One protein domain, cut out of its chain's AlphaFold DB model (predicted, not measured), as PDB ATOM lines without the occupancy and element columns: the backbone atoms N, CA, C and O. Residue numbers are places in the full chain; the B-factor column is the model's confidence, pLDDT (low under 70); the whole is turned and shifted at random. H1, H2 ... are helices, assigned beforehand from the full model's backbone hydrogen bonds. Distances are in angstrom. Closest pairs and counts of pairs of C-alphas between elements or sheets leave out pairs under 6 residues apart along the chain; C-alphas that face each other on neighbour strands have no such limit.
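AT A GLANCE: This is residues 10 to 89 of the 112 residues of an uncharacterized protein of Phreatobacter cathodiphilus (UniProt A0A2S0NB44). A long helix, H4, and H3 fold back on each other as a helical hairpin, and two further helices, H1 and H2, stand steeply to it on one side like two legs under a beam, H1 crossing H3 and H2 meeting residues 73 to 77 of H4 with its first end. The last part of H4, residues 82 to 89, sticks out from this body as a free arm and makes the length. The printed part has 80 residues with four named helices, in the order H1, H2, H3, H4, and no named strand; the class is all helix. It is compact, with a radius of gyration of the C-alphas of 12.2 A, and its C-alphas span 37 by 25 by 23 A, only just elongated.

IN THESE COORDINATES: H1 is residues 10 to 24, 20.9 A from first to last C-alpha, and begins at C-alpha 10 at (176.353, 148.684, 196.279). H2 is residues 32 to 42, 15.2 A long, with C-alpha 32 at (168.306, 134.295, 181.353). H3 is residues 49 to 62, 19.9 A long. H4 is residues 67 to 89, the longest helix at 32.7 A, and ends at C-alpha 89 at (147.845, 143.517, 175.734).

HOW THE PARTS SIT: H2 and H3 are the hubs, touching three other helices each. H1 touches H3 at a steep tilt of 67 degrees, only just short of about perpendicular, running the same way; their closest C-alphas, those of Val 16 and Ala 55, are 5.2 A apart. H1 only just touches H2, with 3 pairs of C-alphas within 8 A and with its residues 15 to 19 alone, at a steep tilt of 51 degrees, opposite ways; the closest C-alphas are those of Leu 15 and Ala 39, 6.8 A apart. H2 only just touches H3, with 3 pairs of C-alphas within 8 A, about perpendicular at 82 degrees; H3 does so with residues 49 to 52 alone, and the closest C-alphas, those of Leu 36 and Ala 49, are 6.8 A apart. H2 touches H4 about perpendicular at 85 degrees, with the C-alphas of Phe 32 and Leu 73 closest at 5.4 A. H3 and H4 form a helical hairpin: they touch at a shallow tilt of 22 degrees, opposite ways, with the C-alphas of Val 60 and Ala 67 closest at 4.3 A. H1 and H4 are close but not clearly touching, the closest C-alphas being those of Leu 23 and Arg 69, 7.1 A apart. In H1, H2, H3 and H4 every O i to N i+4 pair is within hydrogen-bond range.

THE WHOLE: The two C-alphas farthest apart, those of Pro 26 and Ser 89, are 38.4 A apart. Without residues 82 to 89, the body of 72 residues spans 29 by 27 by 22 A. The printed part has no cut; the link from H3 to H4 is tight, and those from H1 to H2 and from H2 to H3 are short. The mean pLDDT of the printed part is 88.9, and residues 87 to 89 are under 70.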
ATOM      1  N   ASP A  10     175.780 149.961 195.823       75.56
ATOM      2  CA  ASP A  10     176.353 148.684 196.279       75.56
ATOM      3  C   ASP A  10     175.549 147.483 195.765       75.56
ATOM      4  O   ASP A  10     176.090 146.405 195.514       75.56
ATOM      5  N   ARG A  11     174.232 147.662 195.598       75.88
ATOM      6  CA  ARG A  11     173.351 146.619 195.058       75.88
ATOM      7  C   ARG A  11     173.559 146.411 193.566       75.88
ATOM      8  O   ARG A  11     173.561 145.267 193.115       75.88
ATOM      9  N   GLU A  12     173.719 147.493 192.810       80.06
ATOM     10  CA  GLU A  12     174.010 147.415 191.378       80.06
ATOM     11  C   GLU A  12     175.376 146.763 191.141       80.06
ATOM     12  O   GLU A  12     175.475 145.837 190.332       80.06
ATOM     13  N   ASP A  13     176.384 147.145 191.926       85.44
ATOM     14  CA  ASP A  13     177.729 146.568 191.862       85.44
ATOM     15  C   ASP A  13     177.724 145.071 192.213       85.44
ATOM     16  O   ASP A  13     178.337 144.257 191.516       85.44
ATOM     17  N   SER A  14     176.955 144.675 193.233       88.88
ATOM     18  CA  SER A  14     176.778 143.264 193.611       88.88
ATOM     19  C   SER A  14     176.121 142.440 192.497       88.88
ATOM     20  O   SER A  14     176.510 141.294 192.252       88.88
ATOM     21  N   LEU A  15     175.146 143.018 191.787       91.81
ATOM     22  CA  LEU A  15     174.482 142.358 190.662       91.81
ATOM     23  C   LEU A  15     175.448 142.160 189.489       91.81
ATOM     24  O   LEU A  15     175.500 141.079 188.901       91.81
ATOM     25  N   VAL A  16     176.231 143.190 189.158       92.50
ATOM     26  CA  VAL A  16     177.247 143.126 188.099       92.50
ATOM     27  C   VAL A  16     178.308 142.079 188.439       92.50
ATOM     28  O   VAL A  16     178.644 141.260 187.582       92.50
ATOM     29  N   ALA A  17     178.777 142.039 189.689       93.00
ATOM     30  CA  ALA A  17     179.740 141.044 190.153       93.00
ATOM     31  C   ALA A  17     179.205 139.607 190.029       93.00
ATOM     32  O   ALA A  17     179.917 138.729 189.541       93.00
ATOM     33  N   LEU A  18     177.940 139.367 190.396       93.31
ATOM     34  CA  LEU A  18     177.295 138.060 190.237       93.31
ATOM     35  C   LEU A  18     177.228 137.640 188.764       93.31
ATOM     36  O   LEU A  18     177.561 136.502 188.426       93.31
ATOM     37  N   VAL A  19     176.828 138.558 187.881       93.31
ATOM     38  CA  VAL A  19     176.750 138.301 186.437       93.31
ATOM     39  C   VAL A  19     178.132 137.984 185.867       93.31
ATOM     40  O   VAL A  19     178.265 137.028 185.106       93.31
ATOM     41  N   LEU A  20     179.164 138.739 186.252       93.12
ATOM     42  CA  LEU A  20     180.546 138.489 185.836       93.12
ATOM     43  C   LEU A  20     181.038 137.119 186.297       93.12
ATOM     44  O   LEU A  20     181.525 136.343 185.477       93.12
ATOM     45  N   TRP A  21     180.878 136.808 187.585       92.81
ATOM     46  CA  TRP A  21     181.304 135.530 188.154       92.81
ATOM     47  C   TRP A  21     180.684 134.354 187.404       92.81
ATOM     48  O   TRP A  21     181.379 133.428 186.985       92.81
ATOM     49  N   ARG A  22     179.378 134.433 187.159       93.06
ATOM     50  CA  ARG A  22     178.660 133.398 186.437       93.06
ATOM     51  C   ARG A  22     179.067 133.304 184.959       93.06
ATOM     52  O   ARG A  22     179.264 132.207 184.444       93.06
ATOM     53  N   LEU A  23     179.249 134.430 184.270       91.19
ATOM     54  CA  LEU A  23     179.685 134.445 182.868       91.19
ATOM     55  C   LEU A  23     181.133 133.984 182.668       91.19
ATOM     56  O   LEU A  23     181.470 133.535 181.568       91.19
ATOM     57  N   HIS A  24     181.971 134.074 183.697       92.00
ATOM     58  CA  HIS A  24     183.324 133.527 183.675       92.00
ATOM     59  C   HIS A  24     183.358 132.002 183.734       92.00
ATOM     60  O   HIS A  24     184.329 131.417 183.260       92.00
ATOM     61  N   ASP A  25     182.320 131.354 184.262       91.38
ATOM     62  CA  ASP A  25     182.247 129.900 184.303       91.38
ATOM     63  C   ASP A  25     181.941 129.346 182.889       91.38
ATOM     64  O   ASP A  25     180.870 129.608 182.320       91.38
ATOM     65  N   PRO A  26     182.873 128.610 182.252       85.56
ATOM     66  CA  PRO A  26     182.649 128.033 180.929       85.56
ATOM     67  C   PRO A  26     181.696 126.831 180.964       85.56
ATOM     68  O   PRO A  26     181.066 126.539 179.948       85.56
ATOM     69  N   ALA A  27     181.568 126.147 182.106       89.06
ATOM     70  CA  ALA A  27     180.651 125.022 182.282       89.06
ATOM     71  C   ALA A  27     179.211 125.492 182.536       89.06
ATOM     72  O   ALA A  27     178.253 124.748 182.313       89.06
ATOM     73  N   TRP A  28     179.043 126.744 182.964       83.62
ATOM     74  CA  TRP A  28     177.737 127.339 183.196       83.62
ATOM     75  C   TRP A  28     177.064 127.723 181.870       83.62
ATOM     76  O   TRP A  28     177.391 128.736 181.249       83.62
ATOM     77  N   ASN A  29     176.090 126.923 181.427       80.31
ATOM     78  CA  ASN A  29     175.249 127.215 180.256       80.31
ATOM     79  C   ASN A  29     173.767 127.440 180.628       80.31
ATOM     80  O   ASN A  29     172.906 126.644 180.254       80.31
ATOM     81  N   PRO A  30     173.452 128.484 181.399       73.50
ATOM     82  CA  PRO A  30     172.094 128.775 181.842       73.50
ATOM     83  C   PRO A  30     171.307 129.618 180.833       73.50
ATOM     84  O   PRO A  30     171.844 130.285 179.941       73.50
ATOM     85  N   SER A  31     170.005 129.676 181.063       90.44
ATOM     86  CA  SER A  31     169.118 130.661 180.464       90.44
ATOM     87  C   SER A  31     169.125 131.985 181.239       90.44
ATOM     88  O   SER A  31     169.555 132.072 182.391       90.44
ATOM     89  N   PHE A  32     168.569 133.041 180.637       92.06
ATOM     90  CA  PHE A  32     168.306 134.295 181.353       92.06
ATOM     91  C   PHE A  32     167.423 134.101 182.603       92.06
ATOM     92  O   PHE A  32     167.523 134.881 183.548       92.06
ATOM     93  N   VAL A  33     166.557 133.082 182.616       92.31
ATOM     94  CA  VAL A  33     165.667 132.800 183.750       92.31
ATOM     95  C   VAL A  33     166.463 132.302 184.951       92.31
ATOM     96  O   VAL A  33     166.258 132.821 186.044       92.31
ATOM     97  N   ASP A  34     167.411 131.389 184.739       93.00
ATOM     98  CA  ASP A  34     168.235 130.847 185.825       93.00
ATOM     99  C   ASP A  34     169.124 131.946 186.426       93.00
ATOM    100  O   ASP A  34     169.226 132.075 187.642       93.00
ATOM    101  N   LEU A  35     169.691 132.822 185.583       93.62
ATOM    102  CA  LEU A  35     170.452 133.982 186.062       93.62
ATOM    103  C   LEU A  35     169.572 134.960 186.870       93.62
ATOM    104  O   LEU A  35     170.042 135.567 187.831       93.62
ATOM    105  N   LEU A  36     168.300 135.128 186.497       94.31
ATOM    106  CA  LEU A  36     167.357 135.960 187.248       94.31
ATOM    107  C   LEU A  36     166.975 135.334 188.592       94.31
ATOM    108  O   LEU A  36     166.794 136.059 189.570       94.31
ATOM    109  N   GLU A  37     166.843 134.014 188.650       93.88
ATOM    110  CA  GLU A  37     166.592 133.286 189.892       93.88
ATOM    111  C   GLU A  37     167.801 133.339 190.834       93.88
ATOM    112  O   GLU A  37     167.643 133.656 192.016       93.88
ATOM    113  N   ASP A  38     169.009 133.164 190.300       92.88
ATOM    114  CA  ASP A  38     170.259 133.360 191.035       92.88
ATOM    115  C   ASP A  38     170.352 134.778 191.603       92.88
ATOM    116  O   ASP A  38     170.636 134.963 192.782       92.88
ATOM    117  N   ALA A  39     170.063 135.798 190.792       93.62
ATOM    118  CA  ALA A  39     170.092 137.185 191.242       93.62
ATOM    119  C   ALA A  39     169.082 137.455 192.372       93.62
ATOM    120  O   ALA A  39     169.373 138.195 193.311       93.62
ATOM    121  N   ARG A  40     167.906 136.819 192.320       94.44
ATOM    122  CA  ARG A  40     166.899 136.920 193.386       94.44
ATOM    123  C   ARG A  40     167.311 136.218 194.668       94.44
ATOM    124  O   ARG A  40     166.998 136.702 195.751       94.44
ATOM    125  N   THR A  41     167.992 135.091 194.530       92.44
ATOM    126  CA  THR A  41     168.435 134.273 195.660       92.44
ATOM    127  C   THR A  41     169.655 134.885 196.341       92.44
ATOM    128  O   THR A  41     169.727 134.918 197.566       92.44
ATOM    129  N   CYS A  42     170.601 135.393 195.553       89.50
ATOM    130  CA  CYS A  42     171.923 135.785 196.030       89.50
ATOM    131  C   CYS A  42     172.090 137.294 196.247       89.50
ATOM    132  O   CYS A  42     172.925 137.676 197.061       89.50
ATOM    133  N   ALA A  43     171.348 138.150 195.530       88.50
ATOM    134  CA  ALA A  43     171.513 139.605 195.609       88.50
ATOM    135  C   ALA A  43     170.291 140.306 196.221       88.50
ATOM    136  O   ALA A  43     170.390 140.894 197.296       88.50
ATOM    137  N   ASP A  44     169.132 140.252 195.560       88.06
ATOM    138  CA  ASP A  44     167.904 140.882 196.065       88.06
ATOM    139  C   ASP A  44     166.663 140.138 195.542       88.06
ATOM    140  O   ASP A  44     166.468 140.087 194.321       88.06
ATOM    141  N   PRO A  45     165.766 139.626 196.409       89.69
ATOM    142  CA  PRO A  45     164.558 138.913 195.983       89.69
ATOM    143  C   PRO A  45     163.614 139.765 195.122       89.69
ATOM    144  O   PRO A  45     162.777 139.223 194.397       89.69
ATOM    145  N   LYS A  46     163.745 141.096 195.166       91.31
ATOM    146  CA  LYS A  46     162.981 142.041 194.342       91.31
ATOM    147  C   LYS A  46     163.640 142.333 192.994       91.31
ATOM    148  O   LYS A  46     163.136 143.177 192.259       91.31
ATOM    149  N   THR A  47     164.728 141.648 192.642       92.12
ATOM    150  CA  THR A  47     165.409 141.854 191.360       92.12
ATOM    151  C   THR A  47     164.452 141.622 190.191       92.12
ATOM    152  O   THR A  47     163.855 140.547 190.012       92.12
ATOM    153  N   GLU A  48     164.330 142.657 189.365       92.75
ATOM    154  CA  GLU A  48     163.543 142.639 188.145       92.75
ATOM    155  C   GLU A  48     164.404 142.306 186.924       92.75
ATOM    156  O   GLU A  48     165.606 142.573 186.869       92.75
ATOM    157  N   ALA A  49     163.756 141.774 185.884       92.69
ATOM    158  CA  ALA A  49     164.418 141.465 184.619       92.69
ATOM    159  C   ALA A  49     165.063 142.706 183.973       92.69
ATOM    160  O   ALA A  49     166.099 142.586 183.323       92.69
ATOM    161  N   ALA A  50     164.471 143.893 184.161       92.00
ATOM    162  CA  ALA A  50     165.012 145.148 183.648       92.00
ATOM    163  C   ALA A  50     166.338 145.528 184.330       92.00
ATOM    164  O   ALA A  50     167.285 145.907 183.644       92.00
ATOM    165  N   THR A  51     166.427 145.359 185.653       92.56
ATOM    166  CA  THR A  51     167.647 145.603 186.435       92.56
ATOM    167  C   THR A  51     168.761 144.644 186.026       92.56
ATOM    168  O   THR A  51     169.881 145.066 185.747       92.56
ATOM    169  N   LEU A  52     168.442 143.354 185.875       93.81
ATOM    170  CA  LEU A  52     169.413 142.363 185.410       93.81
ATOM    171  C   LEU A  52     169.890 142.636 183.974       93.81
ATOM    172  O   LEU A  52     171.069 142.473 183.662       93.81
ATOM    173  N   LEU A  53     168.996 143.100 183.096       94.38
ATOM    174  CA  LEU A  53     169.361 143.527 181.746       94.38
ATOM    175  C   LEU A  53     170.304 144.742 181.758       94.38
ATOM    176  O   LEU A  53     171.190 144.821 180.908       94.38
ATOM    177  N   ALA A  54     170.133 145.679 182.696       93.25
ATOM    178  CA  ALA A  54     171.051 146.803 182.858       93.25
ATOM    179  C   ALA A  54     172.456 146.321 183.253       93.25
ATOM    180  O   ALA A  54     173.421 146.687 182.586       93.25
ATOM    181  N   ALA A  55     172.573 145.406 184.221       93.31
ATOM    182  CA  ALA A  55     173.868 144.831 184.594       93.31
ATOM    183  C   ALA A  55     174.527 144.046 183.450       93.31
ATOM    184  O   ALA A  55     175.724 144.190 183.212       93.31
ATOM    185  N   LEU A  56     173.754 143.276 182.673       93.62
ATOM    186  CA  LEU A  56     174.274 142.606 181.474       93.62
ATOM    187  C   LEU A  56     174.852 143.605 180.464       93.62
ATOM    188  O   LEU A  56     175.875 143.322 179.845       93.62
ATOM    189  N   ARG A  57     174.230 144.780 180.294       93.19
ATOM    190  CA  ARG A  57     174.763 145.842 179.424       93.19
ATOM    191  C   ARG A  57     176.073 146.406 179.961       93.19
ATOM    192  O   ARG A  57     176.992 146.579 179.167       93.19
ATOM    193  N   THR A  58     176.169 146.622 181.272       93.06
ATOM    194  CA  THR A  58     177.419 147.037 181.922       93.06
ATOM    195  C   THR A  58     178.528 146.027 181.640       93.06
ATOM    196  O   THR A  58     179.582 146.404 181.138       93.06
ATOM    197  N   VAL A  59     178.269 144.727 181.818       92.31
ATOM    198  CA  VAL A  59     179.263 143.678 181.528       92.31
ATOM    199  C   VAL A  59     179.693 143.674 180.061       92.31
ATOM    200  O   VAL A  59     180.883 143.572 179.782       92.31
ATOM    201  N   VAL A  60     178.762 143.855 179.116       93.56
ATOM    202  CA  VAL A  60     179.096 143.963 177.681       93.56
ATOM    203  C   VAL A  60     180.065 145.114 177.401       93.56
ATOM    204  O   VAL A  60     180.878 145.001 176.484       93.56
ATOM    205  N   THR A  61     179.962 146.221 178.140       92.75
ATOM    206  CA  THR A  61     180.857 147.378 177.984       92.75
ATOM    207  C   THR A  61     182.161 147.247 178.766       92.75
ATOM    208  O   THR A  61     183.162 147.822 178.350       92.75
ATOM    209  N   SER A  62     182.158 146.499 179.870       90.94
ATOM    210  CA  SER A  62     183.308 146.361 180.768       90.94
ATOM    211  C   SER A  62     184.257 145.230 180.370       90.94
ATOM    212  O   SER A  62     185.461 145.373 180.557       90.94
ATOM    213  N   ASP A  63     183.747 144.127 179.812       91.94
ATOM    214  CA  ASP A  63     184.551 142.961 179.429       91.94
ATOM    215  C   ASP A  63     184.201 142.466 178.014       91.94
ATOM    216  O   ASP A  63     183.148 141.872 177.751       91.94
ATOM    217  N   ALA A  64     185.133 142.684 177.081       91.81
ATOM    218  CA  ALA A  64     184.982 142.296 175.682       91.81
ATOM    219  C   ALA A  64     184.989 140.772 175.460       91.81
ATOM    220  O   ALA A  64     184.376 140.305 174.495       91.81
ATOM    221  N   ALA A  65     185.643 139.993 176.329       91.69
ATOM    222  CA  ALA A  65     185.685 138.535 176.224       91.69
ATOM    223  C   ALA A  65     184.336 137.911 176.604       91.69
ATOM    224  O   ALA A  65     183.890 136.947 175.976       91.69
ATOM    225  N   LEU A  66     183.643 138.497 177.584       90.94
ATOM    226  CA  LEU A  66     182.322 138.042 178.033       90.94
ATOM    227  C   LEU A  66     181.160 138.632 177.222       90.94
ATOM    228  O   LEU A  66     180.044 138.097 177.251       90.94
ATOM    229  N   ALA A  67     181.409 139.694 176.450       91.06
ATOM    230  CA  ALA A  67     180.393 140.403 175.677       91.06
ATOM    231  C   ALA A  67     179.502 139.502 174.787       91.06
ATOM    232  O   ALA A  67     178.289 139.728 174.773       91.06
ATOM    233  N   PRO A  68     180.002 138.472 174.067       92.31
ATOM    234  CA  PRO A  68     179.140 137.596 173.264       92.31
ATOM    235  C   PRO A  68     178.121 136.806 174.101       92.31
ATOM    236  O   PRO A  68     176.942 136.717 173.735       92.31
ATOM    237  N   ARG A  69     178.548 136.274 175.256       90.69
ATOM    238  CA  ARG A  69     177.669 135.527 176.173       90.69
ATOM    239  C   ARG A  69     176.646 136.466 176.811       90.69
ATOM    240  O   ARG A  69     175.447 136.191 176.768       90.69
ATOM    241  N   ALA A  70     177.095 137.625 177.292       92.81
ATOM    242  CA  ALA A  70     176.221 138.633 177.886       92.81
ATOM    243  C   ALA A  70     175.166 139.163 176.891       92.81
ATOM    244  O   ALA A  70     173.990 139.283 177.240       92.81
ATOM    245  N   ARG A  71     175.537 139.397 175.621       93.25
ATOM    246  CA  ARG A  71     174.592 139.780 174.551       93.25
ATOM    247  C   ARG A  71     173.534 138.708 174.301       93.25
ATOM    248  O   ARG A  71     172.366 139.043 174.120       93.25
ATOM    249  N   THR A  72     173.923 137.435 174.315       93.00
ATOM    250  CA  THR A  72     172.989 136.314 174.130       93.00
ATOM    251  C   THR A  72     171.914 136.310 175.217       93.00
ATOM    252  O   THR A  72     170.721 136.251 174.908       93.00
ATOM    253  N   LEU A  73     172.313 136.475 176.482       93.31
ATOM    254  CA  LEU A  73     171.378 136.584 177.605       93.31
ATOM    255  C   LEU A  73     170.524 137.857 177.529       93.31
ATOM    256  O   LEU A  73     169.320 137.802 177.770       93.31
ATOM    257  N   ALA A  74     171.104 138.986 177.118       92.75
ATOM    258  CA  ALA A  74     170.366 140.236 176.940       92.75
ATOM    259  C   ALA A  74     169.251 140.111 175.884       92.75
ATOM    260  O   ALA A  74     168.145 140.619 176.080       92.75
ATOM    261  N   VAL A  75     169.500 139.391 174.785       93.62
ATOM    262  CA  VAL A  75     168.474 139.107 173.766       93.62
ATOM    263  C   VAL A  75     167.362 138.216 174.330       93.62
ATOM    264  O   VAL A  75     166.183 138.465 174.066       93.62
ATOM    265  N   GLN A  76     167.700 137.199 175.128       93.00
ATOM    266  CA  GLN A  76     166.694 136.366 175.800       93.00
ATOM    267  C   GLN A  76     165.826 137.193 176.760       93.00
ATOM    268  O   GLN A  76     164.598 137.083 176.717       93.00
ATOM    269  N   ALA A  77     166.443 138.080 177.547       92.00
ATOM    270  CA  ALA A  77     165.749 139.003 178.441       92.00
ATOM    271  C   ALA A  77     164.726 139.864 177.688       92.00
ATOM    272  O   ALA A  77     163.551 139.921 178.055       92.00
ATOM    273  N   GLN A  78     165.153 140.477 176.579       91.25
ATOM    274  CA  GLN A  78     164.291 141.310 175.739       91.25
ATOM    275  C   GLN A  78     163.103 140.527 175.177       91.25
ATOM    276  O   GLN A  78     161.977 141.023 175.197       91.25
ATOM    277  N   ARG A  79     163.326 139.293 174.707       90.62
ATOM    278  CA  ARG A  79     162.250 138.425 174.204       90.62
ATOM    279  C   ARG A  79     161.238 138.087 175.295       90.62
ATOM    280  O   ARG A  79     160.036 138.159 175.040       90.62
ATOM    281  N   LEU A  80     161.711 137.768 176.499       88.12
ATOM    282  CA  LEU A  80     160.863 137.440 177.645       88.12
ATOM    283  C   LEU A  80     160.027 138.650 178.085       88.12
ATOM    284  O   LEU A  80     158.817 138.537 178.295       88.12
ATOM    285  N   MET A  81     160.642 139.830 178.150       88.38
ATOM    286  CA  MET A  81     159.946 141.082 178.455       88.38
ATOM    287  C   MET A  81     158.909 141.432 177.375       88.38
ATOM    288  O   MET A  81     157.764 141.743 177.699       88.38
ATOM    289  N   ALA A  82     159.261 141.301 176.093       88.12
ATOM    290  CA  ALA A  82     158.342 141.546 174.982       88.12
ATOM    291  C   ALA A  82     157.165 140.555 174.956       88.12
ATOM    292  O   ALA A  82     156.043 140.929 174.607       88.12
ATOM    293  N   ALA A  83     157.392 139.290 175.328       84.69
ATOM    294  CA  ALA A  83     156.325 138.303 175.480       84.69
ATOM    295  C   ALA A  83     155.337 138.711 176.586       84.69
ATOM    296  O   ALA A  83     154.133 138.714 176.344       84.69
ATOM    297  N   ARG A  84     155.832 139.168 177.746       80.25
ATOM    298  CA  ARG A  84     154.983 139.699 178.829       80.25
ATOM    299  C   ARG A  84     154.131 140.889 178.394       80.25
ATOM    300  O   ARG A  84     152.953 140.940 178.743       80.25
ATOM    301  N   CYS A  85     154.694 141.821 177.625       75.19
ATOM    302  CA  CYS A  85     153.930 142.955 177.101       75.19
ATOM    303  C   CYS A  85     152.794 142.493 176.177       75.19
ATOM    304  O   CYS A  85     151.673 142.975 176.302       75.19
ATOM    305  N   ARG A  86     153.046 141.503 175.311       70.50
ATOM    306  CA  ARG A  86     152.017 140.938 174.423       70.50
ATOM    307  C   ARG A  86     150.914 140.206 175.184       70.50
ATOM    308  O   ARG A  86     149.748 140.396 174.863       70.50
ATOM    309  N   SER A  87     151.253 139.439 176.218       64.62
ATOM    310  CA  SER A  87     150.253 138.773 177.067       64.62
ATOM    311  C   SER A  87     149.410 139.764 177.872       64.62
ATOM    312  O   SER A  87     148.227 139.520 178.082       64.62
ATOM    313  N   ARG A  88     149.980 140.903 178.290       58.72
ATOM    314  CA  ARG A  88     149.237 141.966 178.986       58.72
ATOM    315  C   ARG A  88     148.322 142.760 178.043       58.72
ATOM    316  O   ARG A  88     147.267 143.204 178.475       58.72
ATOM    317  N   SER A  89     148.686 142.889 176.767       56.94
ATOM    318  CA  SER A  89     147.845 143.517 175.734       56.94
ATOM    319  C   SER A  89     146.843 142.558 175.073       56.94
ATOM    320  O   SER A  89     145.993 143.000 174.308       56.94
TER     321      SER A  89